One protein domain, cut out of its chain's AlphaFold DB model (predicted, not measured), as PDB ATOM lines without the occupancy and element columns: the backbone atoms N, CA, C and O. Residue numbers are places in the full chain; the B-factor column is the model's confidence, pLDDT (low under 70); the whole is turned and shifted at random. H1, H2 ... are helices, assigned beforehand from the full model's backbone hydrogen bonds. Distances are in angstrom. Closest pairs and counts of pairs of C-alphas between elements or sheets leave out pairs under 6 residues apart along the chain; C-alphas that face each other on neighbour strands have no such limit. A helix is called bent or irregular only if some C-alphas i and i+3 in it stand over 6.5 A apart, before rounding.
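AT A GLANCE: This is residues 247 to 315 of the 440 residues of the protein "Hypothetical protein" of Rotaria sp. Silwood1 (UniProt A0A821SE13). Three helices of equal residue count are joined end to end in a wide open U with an empty middle: H2 is the base, and H1 and H3 are two arms that rise from its opposite ends on the same side, meeting it at two corners. The arms do not fold against each other or along the base, and H3 is slanted relative to H2 rather than square to it. The printed part has 69 residues with three named helices, in the order H1, H2, H3, and no named strand; the class is all helix. The whole is extended, with a radius of gyration of the C-alphas of 17.3 A, and flat, with spans of 39 by 36 by 19 A.

IN THESE COORDINATES: The printed part begins at Thr 247, and H1 follows as residues 248 to 267, 28.5 A from first to last C-alpha. C-alpha 248 is at (198.600, 193.169, 222.894) and C-alpha 267 at (171.402, 188.516, 230.217). H2 is residues 271 to 290, 28.7 A long, with C-alpha 271 at (164.914, 189.761, 224.389). H3 is residues 294 to 313, 28.3 A long, and ends with C-alpha 313 at (191.324, 203.263, 203.244). No helix is bent or irregular.

HOW THE PARTS SIT: H1 and H2 are close but not clearly touching, with 1 pair of C-alphas within 8 A, those of Arg 266 and Ile 274, 7.1 A apart. Their lines stand at 73 degrees, only just about perpendicular, and their centres are 23.5 A apart. H2 and H3 are also close but not clearly touching; their closest C-alphas are those of Arg 289 and Ala 297, 7.2 A apart. They run opposite ways at a steep tilt of 59 degrees, with centres 21.9 A apart. H1 and H3 are apart. In H1, H2 and H3 every O i to N i+4 pair is within hydrogen-bond range.

THE WHOLE: The two C-alphas farthest apart are those of Asp 249 and Pro 294, at 43.5 A, while those of Thr 247 and Tyr 315, the first and last printed residues, are 25.2 A apart. Residues 247 to 265, of which 248 to 265 belong to H1, stand free, as do residues 278 to 287 of H2 and residues 301 to 315, of which 301 to 313 belong to H3. The links from H1 to H2 and from H2 to H3 are tight, each of 3 residues. The printed part has no cut. The mean pLDDT of the printed part is 84.3, falling from 92 in H1 to 84 in H2 and 79 in H3; residues 311 to 315 are under 70.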
ATOM      1  N   THR A 247     199.768 196.213 226.580       96.00
ATOM      2  CA  THR A 247     200.336 195.170 225.720       96.00
ATOM      3  C   THR A 247     199.240 194.517 224.858       96.00
ATOM      4  O   THR A 247     198.053 194.583 225.203       96.00
ATOM      5  N   PRO A 248     199.583 193.871 223.725       94.75
ATOM      6  CA  PRO A 248     198.600 193.169 222.894       94.75
ATOM      7  C   PRO A 248     197.742 192.155 223.669       94.75
ATOM      8  O   PRO A 248     196.520 192.137 223.504       94.75
ATOM      9  N   ASP A 249     198.348 191.385 224.576       93.31
ATOM     10  CA  ASP A 249     197.640 190.396 225.397       93.31
ATOM     11  C   ASP A 249     196.672 191.058 226.382       93.31
ATOM     12  O   ASP A 249     195.514 190.646 226.506       93.31
ATOM     13  N   GLU A 250     197.089 192.151 227.025       95.44
ATOM     14  CA  GLU A 250     196.211 192.940 227.892       95.44
ATOM     15  C   GLU A 250     195.032 193.537 227.113       95.44
ATOM     16  O   GLU A 250     193.918 193.617 227.634       95.44
ATOM     17  N   ILE A 251     195.232 193.935 225.850       92.81
ATOM     18  CA  ILE A 251     194.149 194.414 224.983       92.81
ATOM     19  C   ILE A 251     193.137 193.294 224.726       92.81
ATOM     20  O   ILE A 251     191.927 193.544 224.801       92.81
ATOM     21  N   VAL A 252     193.595 192.073 224.438       94.44
ATOM     22  CA  VAL A 252     192.716 190.909 224.242       94.44
ATOM     23  C   VAL A 252     191.941 190.602 225.524       94.44
ATOM     24  O   VAL A 252     190.713 190.488 225.474       94.44
ATOM     25  N   GLN A 253     192.609 190.575 226.679       95.00
ATOM     26  CA  GLN A 253     191.960 190.359 227.976       95.00
ATOM     27  C   GLN A 253     190.926 191.448 228.296       95.00
ATOM     28  O   GLN A 253     189.796 191.144 228.677       95.00
ATOM     29  N   GLN A 254     191.257 192.725 228.085       93.31
ATOM     30  CA  GLN A 254     190.313 193.828 228.286       93.31
ATOM     31  C   GLN A 254     189.094 193.697 227.369       93.31
ATOM     32  O   GLN A 254     187.969 193.922 227.815       93.31
ATOM     33  N   ARG A 255     189.288 193.300 226.105       93.12
ATOM     34  CA  ARG A 255     188.179 193.044 225.174       93.12
ATOM     35  C   ARG A 255     187.296 191.898 225.660       93.12
ATOM     36  O   ARG A 255     186.077 192.068 225.669       93.12
ATOM     37  N   ALA A 256     187.882 190.795 226.124       93.81
ATOM     38  CA  ALA A 256     187.145 189.670 226.696       93.81
ATOM     39  C   ALA A 256     186.305 190.103 227.910       93.81
ATOM     40  O   ALA A 256     185.092 189.908 227.907       93.81
ATOM     41  N   ILE A 257     186.901 190.825 228.867       94.31
ATOM     42  CA  ILE A 257     186.193 191.361 230.043       94.31
ATOM     43  C   ILE A 257     185.061 192.307 229.623       94.31
ATOM     44  O   ILE A 257     183.975 192.294 230.203       94.31
ATOM     45  N   THR A 258     185.290 193.175 228.630       93.31
ATOM     46  CA  THR A 258     184.222 194.066 228.152       93.31
ATOM     47  C   THR A 258     183.085 193.292 227.502       93.31
ATOM     48  O   THR A 258     181.929 193.630 227.744       93.31
ATOM     49  N   ARG A 259     183.395 192.246 226.731       92.38
ATOM     50  CA  ARG A 259     182.400 191.377 226.106       92.38
ATOM     51  C   ARG A 259     181.573 190.660 227.169       92.38
ATOM     52  O   ARG A 259     180.355 190.804 227.157       92.38
ATOM     53  N   GLU A 260     182.225 190.030 228.137       94.62
ATOM     54  CA  GLU A 260     181.574 189.358 229.263       94.62
ATOM     55  C   GLU A 260     180.651 190.313 230.031       94.62
ATOM     56  O   GLU A 260     179.480 190.014 230.246       94.62
ATOM     57  N   LYS A 261     181.116 191.526 230.356       93.19
ATOM     58  CA  LYS A 261     180.275 192.543 231.011       93.19
ATOM     59  C   LYS A 261     179.061 192.929 230.172       93.19
ATOM     60  O   LYS A 261     177.982 193.133 230.723       93.19
ATOM     61  N   THR A 262     179.224 193.063 228.855       88.81
ATOM     62  CA  THR A 262     178.094 193.375 227.969       88.81
ATOM     63  C   THR A 262     177.119 192.213 227.840       88.81
ATOM     64  O   THR A 262     175.917 192.454 227.767       88.81
ATOM     65  N   GLU A 263     177.606 190.975 227.835       88.75
ATOM     66  CA  GLU A 263     176.785 189.765 227.783       88.75
ATOM     67  C   GLU A 263     176.036 189.563 229.100       88.75
ATOM     68  O   GLU A 263     174.823 189.385 229.074       88.75
ATOM     69  N   ALA A 264     176.700 189.732 230.244       89.00
ATOM     70  CA  ALA A 264     176.073 189.722 231.562       89.00
ATOM     71  C   ALA A 264     174.998 190.811 231.685       89.00
ATOM     72  O   ALA A 264     173.891 190.537 232.137       89.00
ATOM     73  N   TRP A 265     175.280 192.037 231.222       88.00
ATOM     74  CA  TRP A 265     174.270 193.098 231.174       88.00
ATOM     75  C   TRP A 265     173.089 192.706 230.279       88.00
ATOM     76  O   TRP A 265     171.949 192.834 230.704       88.00
ATOM     77  N   ARG A 266     173.329 192.155 229.081       83.81
ATOM     78  CA  ARG A 266     172.249 191.677 228.196       83.81
ATOM     79  C   ARG A 266     171.440 190.543 228.821       83.81
ATOM     80  O   ARG A 266     170.228 190.548 228.672       83.81
ATOM     81  N   ALA A 267     172.073 189.627 229.547       86.25
ATOM     82  CA  ALA A 267     171.402 188.516 230.217       86.25
ATOM     83  C   ALA A 267     170.442 188.975 231.329       86.25
ATOM     84  O   ALA A 267     169.496 188.260 231.644       86.25
ATOM     85  N   THR A 268     170.634 190.178 231.891       85.88
ATOM     86  CA  THR A 268     169.669 190.763 232.842       85.88
ATOM     87  C   THR A 268     168.374 191.256 232.189       85.88
ATOM     88  O   THR A 268     167.420 191.545 232.907       85.88
ATOM     89  N   PHE A 269     168.310 191.327 230.854       84.12
ATOM     90  CA  PHE A 269     167.141 191.793 230.110       84.12
ATOM     91  C   PHE A 269     166.536 190.680 229.252       84.12
ATOM     92  O   PHE A 269     167.232 189.915 228.588       84.12
ATOM     93  N   SER A 270     165.203 190.635 229.200       85.75
ATOM     94  CA  SER A 270     164.488 189.807 228.225       85.75
ATOM     95  C   SER A 270     164.776 190.287 226.798       85.75
ATOM     96  O   SER A 270     164.968 191.481 226.569       85.75
ATOM     97  N   SER A 271     164.728 189.391 225.805       79.12
ATOM     98  CA  SER A 271     164.914 189.761 224.389       79.12
ATOM     99  C   SER A 271     163.987 190.899 223.938       79.12
ATOM    100  O   SER A 271     164.420 191.777 223.195       79.12
ATOM    101  N   LYS A 272     162.740 190.942 224.435       78.50
ATOM    102  CA  LYS A 272     161.793 192.036 224.139       78.50
ATOM    103  C   LYS A 272     162.248 193.375 224.722       78.50
ATOM    104  O   LYS A 272     162.032 194.420 224.122       78.50
ATOM    105  N   GLU A 273     162.904 193.337 225.874       84.88
ATOM    106  CA  GLU A 273     163.377 194.530 226.562       84.88
ATOM    107  C   GLU A 273     164.691 195.047 225.975       84.88
ATOM    108  O   GLU A 273     164.869 196.252 225.829       84.88
ATOM    109  N   ILE A 274     165.567 194.148 225.514       79.62
ATOM    110  CA  ILE A 274     166.739 194.515 224.709       79.62
ATOM    111  C   ILE A 274     166.300 195.246 223.434       79.62
ATOM    112  O   ILE A 274     166.887 196.271 223.080       79.62
ATOM    113  N   GLU A 275     165.267 194.746 222.754       84.06
ATOM    114  CA  GLU A 275     164.752 195.365 221.533       84.06
ATOM    115  C   GLU A 275     164.099 196.725 221.816       84.06
ATOM    116  O   GLU A 275     164.396 197.706 221.135       84.06
ATOM    117  N   TYR A 276     163.324 196.833 222.897       88.75
ATOM    118  CA  TYR A 276     162.786 198.111 223.363       88.75
ATOM    119  C   TYR A 276     163.893 199.145 223.648       88.75
ATOM    120  O   TYR A 276     163.811 200.288 223.198       88.75
ATOM    121  N   GLN A 277     164.985 198.748 224.310       85.75
ATOM    122  CA  GLN A 277     166.123 199.642 224.562       85.75
ATOM    123  C   GLN A 277     166.842 200.072 223.273       85.75
ATOM    124  O   GLN A 277     167.314 201.208 223.181       85.75
ATOM    125  N   ARG A 278     166.922 199.200 222.257       85.88
ATOM    126  CA  ARG A 278     167.476 199.556 220.939       85.88
ATOM    127  C   ARG A 278     166.619 200.602 220.239       85.88
ATOM    128  O   ARG A 278     167.172 201.581 219.736       85.88
ATOM    129  N   VAL A 279     165.300 200.420 220.248       88.50
ATOM    130  CA  VAL A 279     164.348 201.379 219.673       88.50
ATOM    131  C   VAL A 279     164.455 202.725 220.392       88.50
ATOM    132  O   VAL A 279     164.678 203.740 219.738       88.50
ATOM    133  N   LEU A 280     164.461 202.741 221.729       90.38
ATOM    134  CA  LEU A 280     164.657 203.969 222.511       90.38
ATOM    135  C   LEU A 280     165.994 204.667 222.218       90.38
ATOM    136  O   LEU A 280     166.073 205.897 222.174       90.38
ATOM    137  N   ALA A 281     167.077 203.908 222.037       87.31
ATOM    138  CA  ALA A 281     168.377 204.471 221.681       87.31
ATOM    139  C   ALA A 281     168.374 205.067 220.263       87.31
ATOM    140  O   ALA A 281     168.983 206.120 220.035       87.31
ATOM    141  N   ALA A 282     167.677 204.425 219.321       85.06
ATOM    142  CA  ALA A 282     167.480 204.932 217.969       85.06
ATOM    143  C   ALA A 282     166.647 206.221 217.977       85.06
ATOM    144  O   ALA A 282     167.072 207.215 217.388       85.06
ATOM    145  N   GLU A 283     165.543 206.260 218.724       89.12
ATOM    146  CA  GLU A 283     164.705 207.452 218.895       89.12
ATOM    147  C   GLU A 283     165.473 208.612 219.532       89.12
ATOM    148  O   GLU A 283     165.462 209.724 219.005       89.12
ATOM    149  N   LYS A 284     166.229 208.366 220.610       88.75
ATOM    150  CA  LYS A 284     167.100 209.387 221.219       88.75
ATOM    151  C   LYS A 284     168.147 209.904 220.236       88.75
ATOM    152  O   LYS A 284     168.432 211.100 220.209       88.75
ATOM    153  N   SER A 285     168.713 209.022 219.413       84.19
ATOM    154  CA  SER A 285     169.679 209.407 218.378       84.19
ATOM    155  C   SER A 285     169.030 210.251 217.278       84.19
ATOM    156  O   SER A 285     169.641 211.209 216.806       84.19
ATOM    157  N   MET A 286     167.792 209.933 216.896       81.44
ATOM    158  CA  MET A 286     167.007 210.690 215.920       81.44
ATOM    159  C   MET A 286     166.596 212.063 216.465       81.44
ATOM    160  O   MET A 286     166.843 213.073 215.815       81.44
ATOM    161  N   SER A 287     166.066 212.125 217.688       84.56
ATOM    162  CA  SER A 287     165.684 213.372 218.364       84.56
ATOM    163  C   SER A 287     166.881 214.315 218.550       84.56
ATOM    164  O   SER A 287     166.790 215.516 218.286       84.56
ATOM    165  N   LYS A 288     168.054 213.769 218.893       81.88
ATOM    166  CA  LYS A 288     169.298 214.542 218.976       81.88
ATOM    167  C   LYS A 288     169.749 215.093 217.618       81.88
ATOM    168  O   LYS A 288     170.318 216.175 217.568       81.88
ATOM    169  N   ARG A 289     169.505 214.373 216.517       78.00
ATOM    170  CA  ARG A 289     169.778 214.880 215.159       78.00
ATOM    171  C   ARG A 289     168.777 215.948 214.730       78.00
ATOM    172  O   ARG A 289     169.176 216.877 214.044       78.00
ATOM    173  N   ALA A 290     167.514 215.826 215.135       80.25
ATOM    174  CA  ALA A 290     166.465 216.791 214.810       80.25
ATOM    175  C   ALA A 290     166.648 218.139 215.529       80.25
ATOM    176  O   ALA A 290     166.263 219.173 214.998       80.25
ATOM    177  N   THR A 291     167.252 218.129 216.718       84.38
ATOM    178  CA  THR A 291     167.499 219.331 217.536       84.38
ATOM    179  C   THR A 291     168.901 219.925 217.366       84.38
ATOM    180  O   THR A 291     169.184 220.979 217.931       84.38
ATOM    181  N   ALA A 292     169.783 219.278 216.595       78.88
ATOM    182  CA  ALA A 292     171.145 219.755 216.363       78.88
ATOM    183  C   ALA A 292     171.161 221.025 215.499       78.88
ATOM    184  O   ALA A 292     170.478 221.113 214.477       78.88
ATOM    185  N   SER A 293     172.002 221.990 215.877       85.00
ATOM    186  CA  SER A 293     172.229 223.201 215.083       85.00
ATOM    187  C   SER A 293     172.817 222.853 213.703       85.00
ATOM    188  O   SER A 293     173.608 221.909 213.609       85.00
ATOM    189  N   PRO A 294     172.530 223.618 212.627       83.06
ATOM    190  CA  PRO A 294     173.102 223.377 211.297       83.06
ATOM    191  C   PRO A 294     174.634 223.244 211.289       83.06
ATOM    192  O   PRO A 294     175.175 222.425 210.546       83.06
ATOM    193  N   LYS A 295     175.337 223.989 212.158       84.00
ATOM    194  CA  LYS A 295     176.797 223.874 212.327       84.00
ATOM    195  C   LYS A 295     177.212 222.526 212.929       84.00
ATOM    196  O   LYS A 295     178.118 221.878 212.415       84.00
ATOM    197  N   GLU A 296     176.518 222.067 213.968       81.31
ATOM    198  CA  GLU A 296     176.793 220.780 214.624       81.31
ATOM    199  C   GLU A 296     176.450 219.589 213.717       81.31
ATOM    200  O   GLU A 296     177.142 218.568 213.724       81.31
ATOM    201  N   ALA A 297     175.388 219.711 212.915       79.31
ATOM    202  CA  ALA A 297     174.995 218.696 211.945       79.31
ATOM    203  C   ALA A 297     176.059 218.515 210.848       79.31
ATOM    204  O   ALA A 297     176.362 217.379 210.468       79.31
ATOM    205  N   GLU A 298     176.666 219.607 210.374       84.94
ATOM    206  CA  GLU A 298     177.736 219.550 209.374       84.94
ATOM    207  C   GLU A 298     179.035 218.973 209.954       84.94
ATOM    208  O   GLU A 298     179.641 218.092 209.344       84.94
ATOM    209  N   GLU A 299     179.417 219.343 211.179       84.88
ATOM    210  CA  GLU A 299     180.559 218.722 211.865       84.88
ATOM    211  C   GLU A 299     180.380 217.204 212.028       84.88
ATOM    212  O   GLU A 299     181.295 216.422 211.742       84.88
ATOM    213  N   GLN A 300     179.183 216.753 212.414       80.00
ATOM    214  CA  GLN A 300     178.872 215.325 212.513       80.00
ATOM    215  C   GLN A 300     178.957 214.616 211.153       80.00
ATOM    216  O   GLN A 300     179.459 213.489 211.080       80.00
ATOM    217  N   ARG A 301     178.521 215.265 210.065       83.25
ATOM    218  CA  ARG A 301     178.648 214.740 208.694       83.25
ATOM    219  C   ARG A 301     180.104 214.635 208.256       83.25
ATOM    220  O   ARG A 301     180.485 213.614 207.682       83.25
ATOM    221  N   VAL A 302     180.931 215.633 208.564       85.88
ATOM    222  CA  VAL A 302     182.371 215.615 208.270       85.88
ATOM    223  C   VAL A 302     183.066 214.485 209.033       85.88
ATOM    224  O   VAL A 302     183.835 213.726 208.439       85.88
ATOM    225  N   VAL A 303     182.764 214.301 210.321       84.31
ATOM    226  CA  VAL A 303     183.310 213.191 211.124       84.31
ATOM    227  C   VAL A 303     182.861 211.832 210.579       84.31
ATOM    228  O   VAL A 303     183.676 210.911 210.477       84.31
ATOM    229  N   ALA A 304     181.592 211.697 210.181       82.06
ATOM    230  CA  ALA A 304     181.082 210.480 209.556       82.06
ATOM    231  C   ALA A 304     181.780 210.195 208.215       82.06
ATOM    232  O   ALA A 304     182.219 209.068 207.991       82.06
ATOM    233  N   ARG A 305     181.974 211.212 207.364       85.75
ATOM    234  CA  ARG A 305     182.734 211.100 206.108       85.75
ATOM    235  C   ARG A 305     184.176 210.669 206.356       85.75
ATOM    236  O   ARG A 305     184.623 209.730 205.705       85.75
ATOM    237  N   LYS A 306     184.873 211.279 207.321       83.19
ATOM    238  CA  LYS A 306     186.243 210.894 207.702       83.19
ATOM    239  C   LYS A 306     186.313 209.449 208.194       83.19
ATOM    240  O   LYS A 306     187.194 208.713 207.768       83.19
ATOM    241  N   ARG A 307     185.364 209.005 209.026       77.50
ATOM    242  CA  ARG A 307     185.281 207.599 209.469       77.50
ATOM    243  C   ARG A 307     185.026 206.638 208.312       77.50
ATOM    244  O   ARG A 307     185.679 205.604 208.239       77.50
ATOM    245  N   SER A 308     184.107 206.964 207.408       79.12
ATOM    246  CA  SER A 308     183.822 206.135 206.232       79.12
ATOM    247  C   SER A 308     184.979 206.123 205.229       79.12
ATOM    248  O   SER A 308     185.204 205.109 204.580       79.12
ATOM    249  N   ALA A 309     185.723 207.224 205.100       75.62
ATOM    250  CA  ALA A 309     186.944 207.292 204.302       75.62
ATOM    251  C   ALA A 309     188.071 206.465 204.935       75.62
ATOM    252  O   ALA A 309     188.675 205.664 204.241       75.62
ATOM    253  N   ALA A 310     188.283 206.562 206.251       70.31
ATOM    254  CA  ALA A 310     189.258 205.741 206.970       70.31
ATOM    255  C   ALA A 310     188.921 204.242 206.904       70.31
ATOM    256  O   ALA A 310     189.812 203.422 206.729       70.31
ATOM    257  N   ARG A 311     187.632 203.875 206.981       69.69
ATOM    258  CA  ARG A 311     187.185 202.488 206.771       69.69
ATOM    259  C   ARG A 311     187.428 202.011 205.341       69.69
ATOM    260  O   ARG A 311     187.824 200.869 205.176       69.69
ATOM    261  N   ARG A 312     187.217 202.867 204.333       66.56
ATOM    262  CA  ARG A 312     187.548 202.554 202.932       66.56
ATOM    263  C   ARG A 312     189.056 202.436 202.708       66.56
ATOM    264  O   ARG A 312     189.474 201.491 202.061       66.56
ATOM    265  N   ALA A 313     189.862 203.321 203.294       61.56
ATOM    266  CA  ALA A 313     191.324 203.263 203.244       61.56
ATOM    267  C   ALA A 313     191.873 201.988 203.907       61.56
ATOM    268  O   ALA A 313     192.750 201.337 203.362       61.56
ATOM    269  N   ALA A 314     191.291 201.572 205.036       57.88
ATOM    270  CA  ALA A 314     191.638 200.310 205.693       57.88
ATOM    271  C   ALA A 314     191.232 199.057 204.890       57.88
ATOM    272  O   ALA A 314     191.688 197.970 205.216       57.88
ATOM    273  N   TYR A 315     190.375 199.200 203.873       54.00
ATOM    274  CA  TYR A 315     189.905 198.108 203.010       54.00
ATOM    275  C   TYR A 315     190.529 198.128 201.606       54.00
ATOM    276  O   TYR A 315     190.386 197.166 200.869       54.00
TER     277      TYR A 315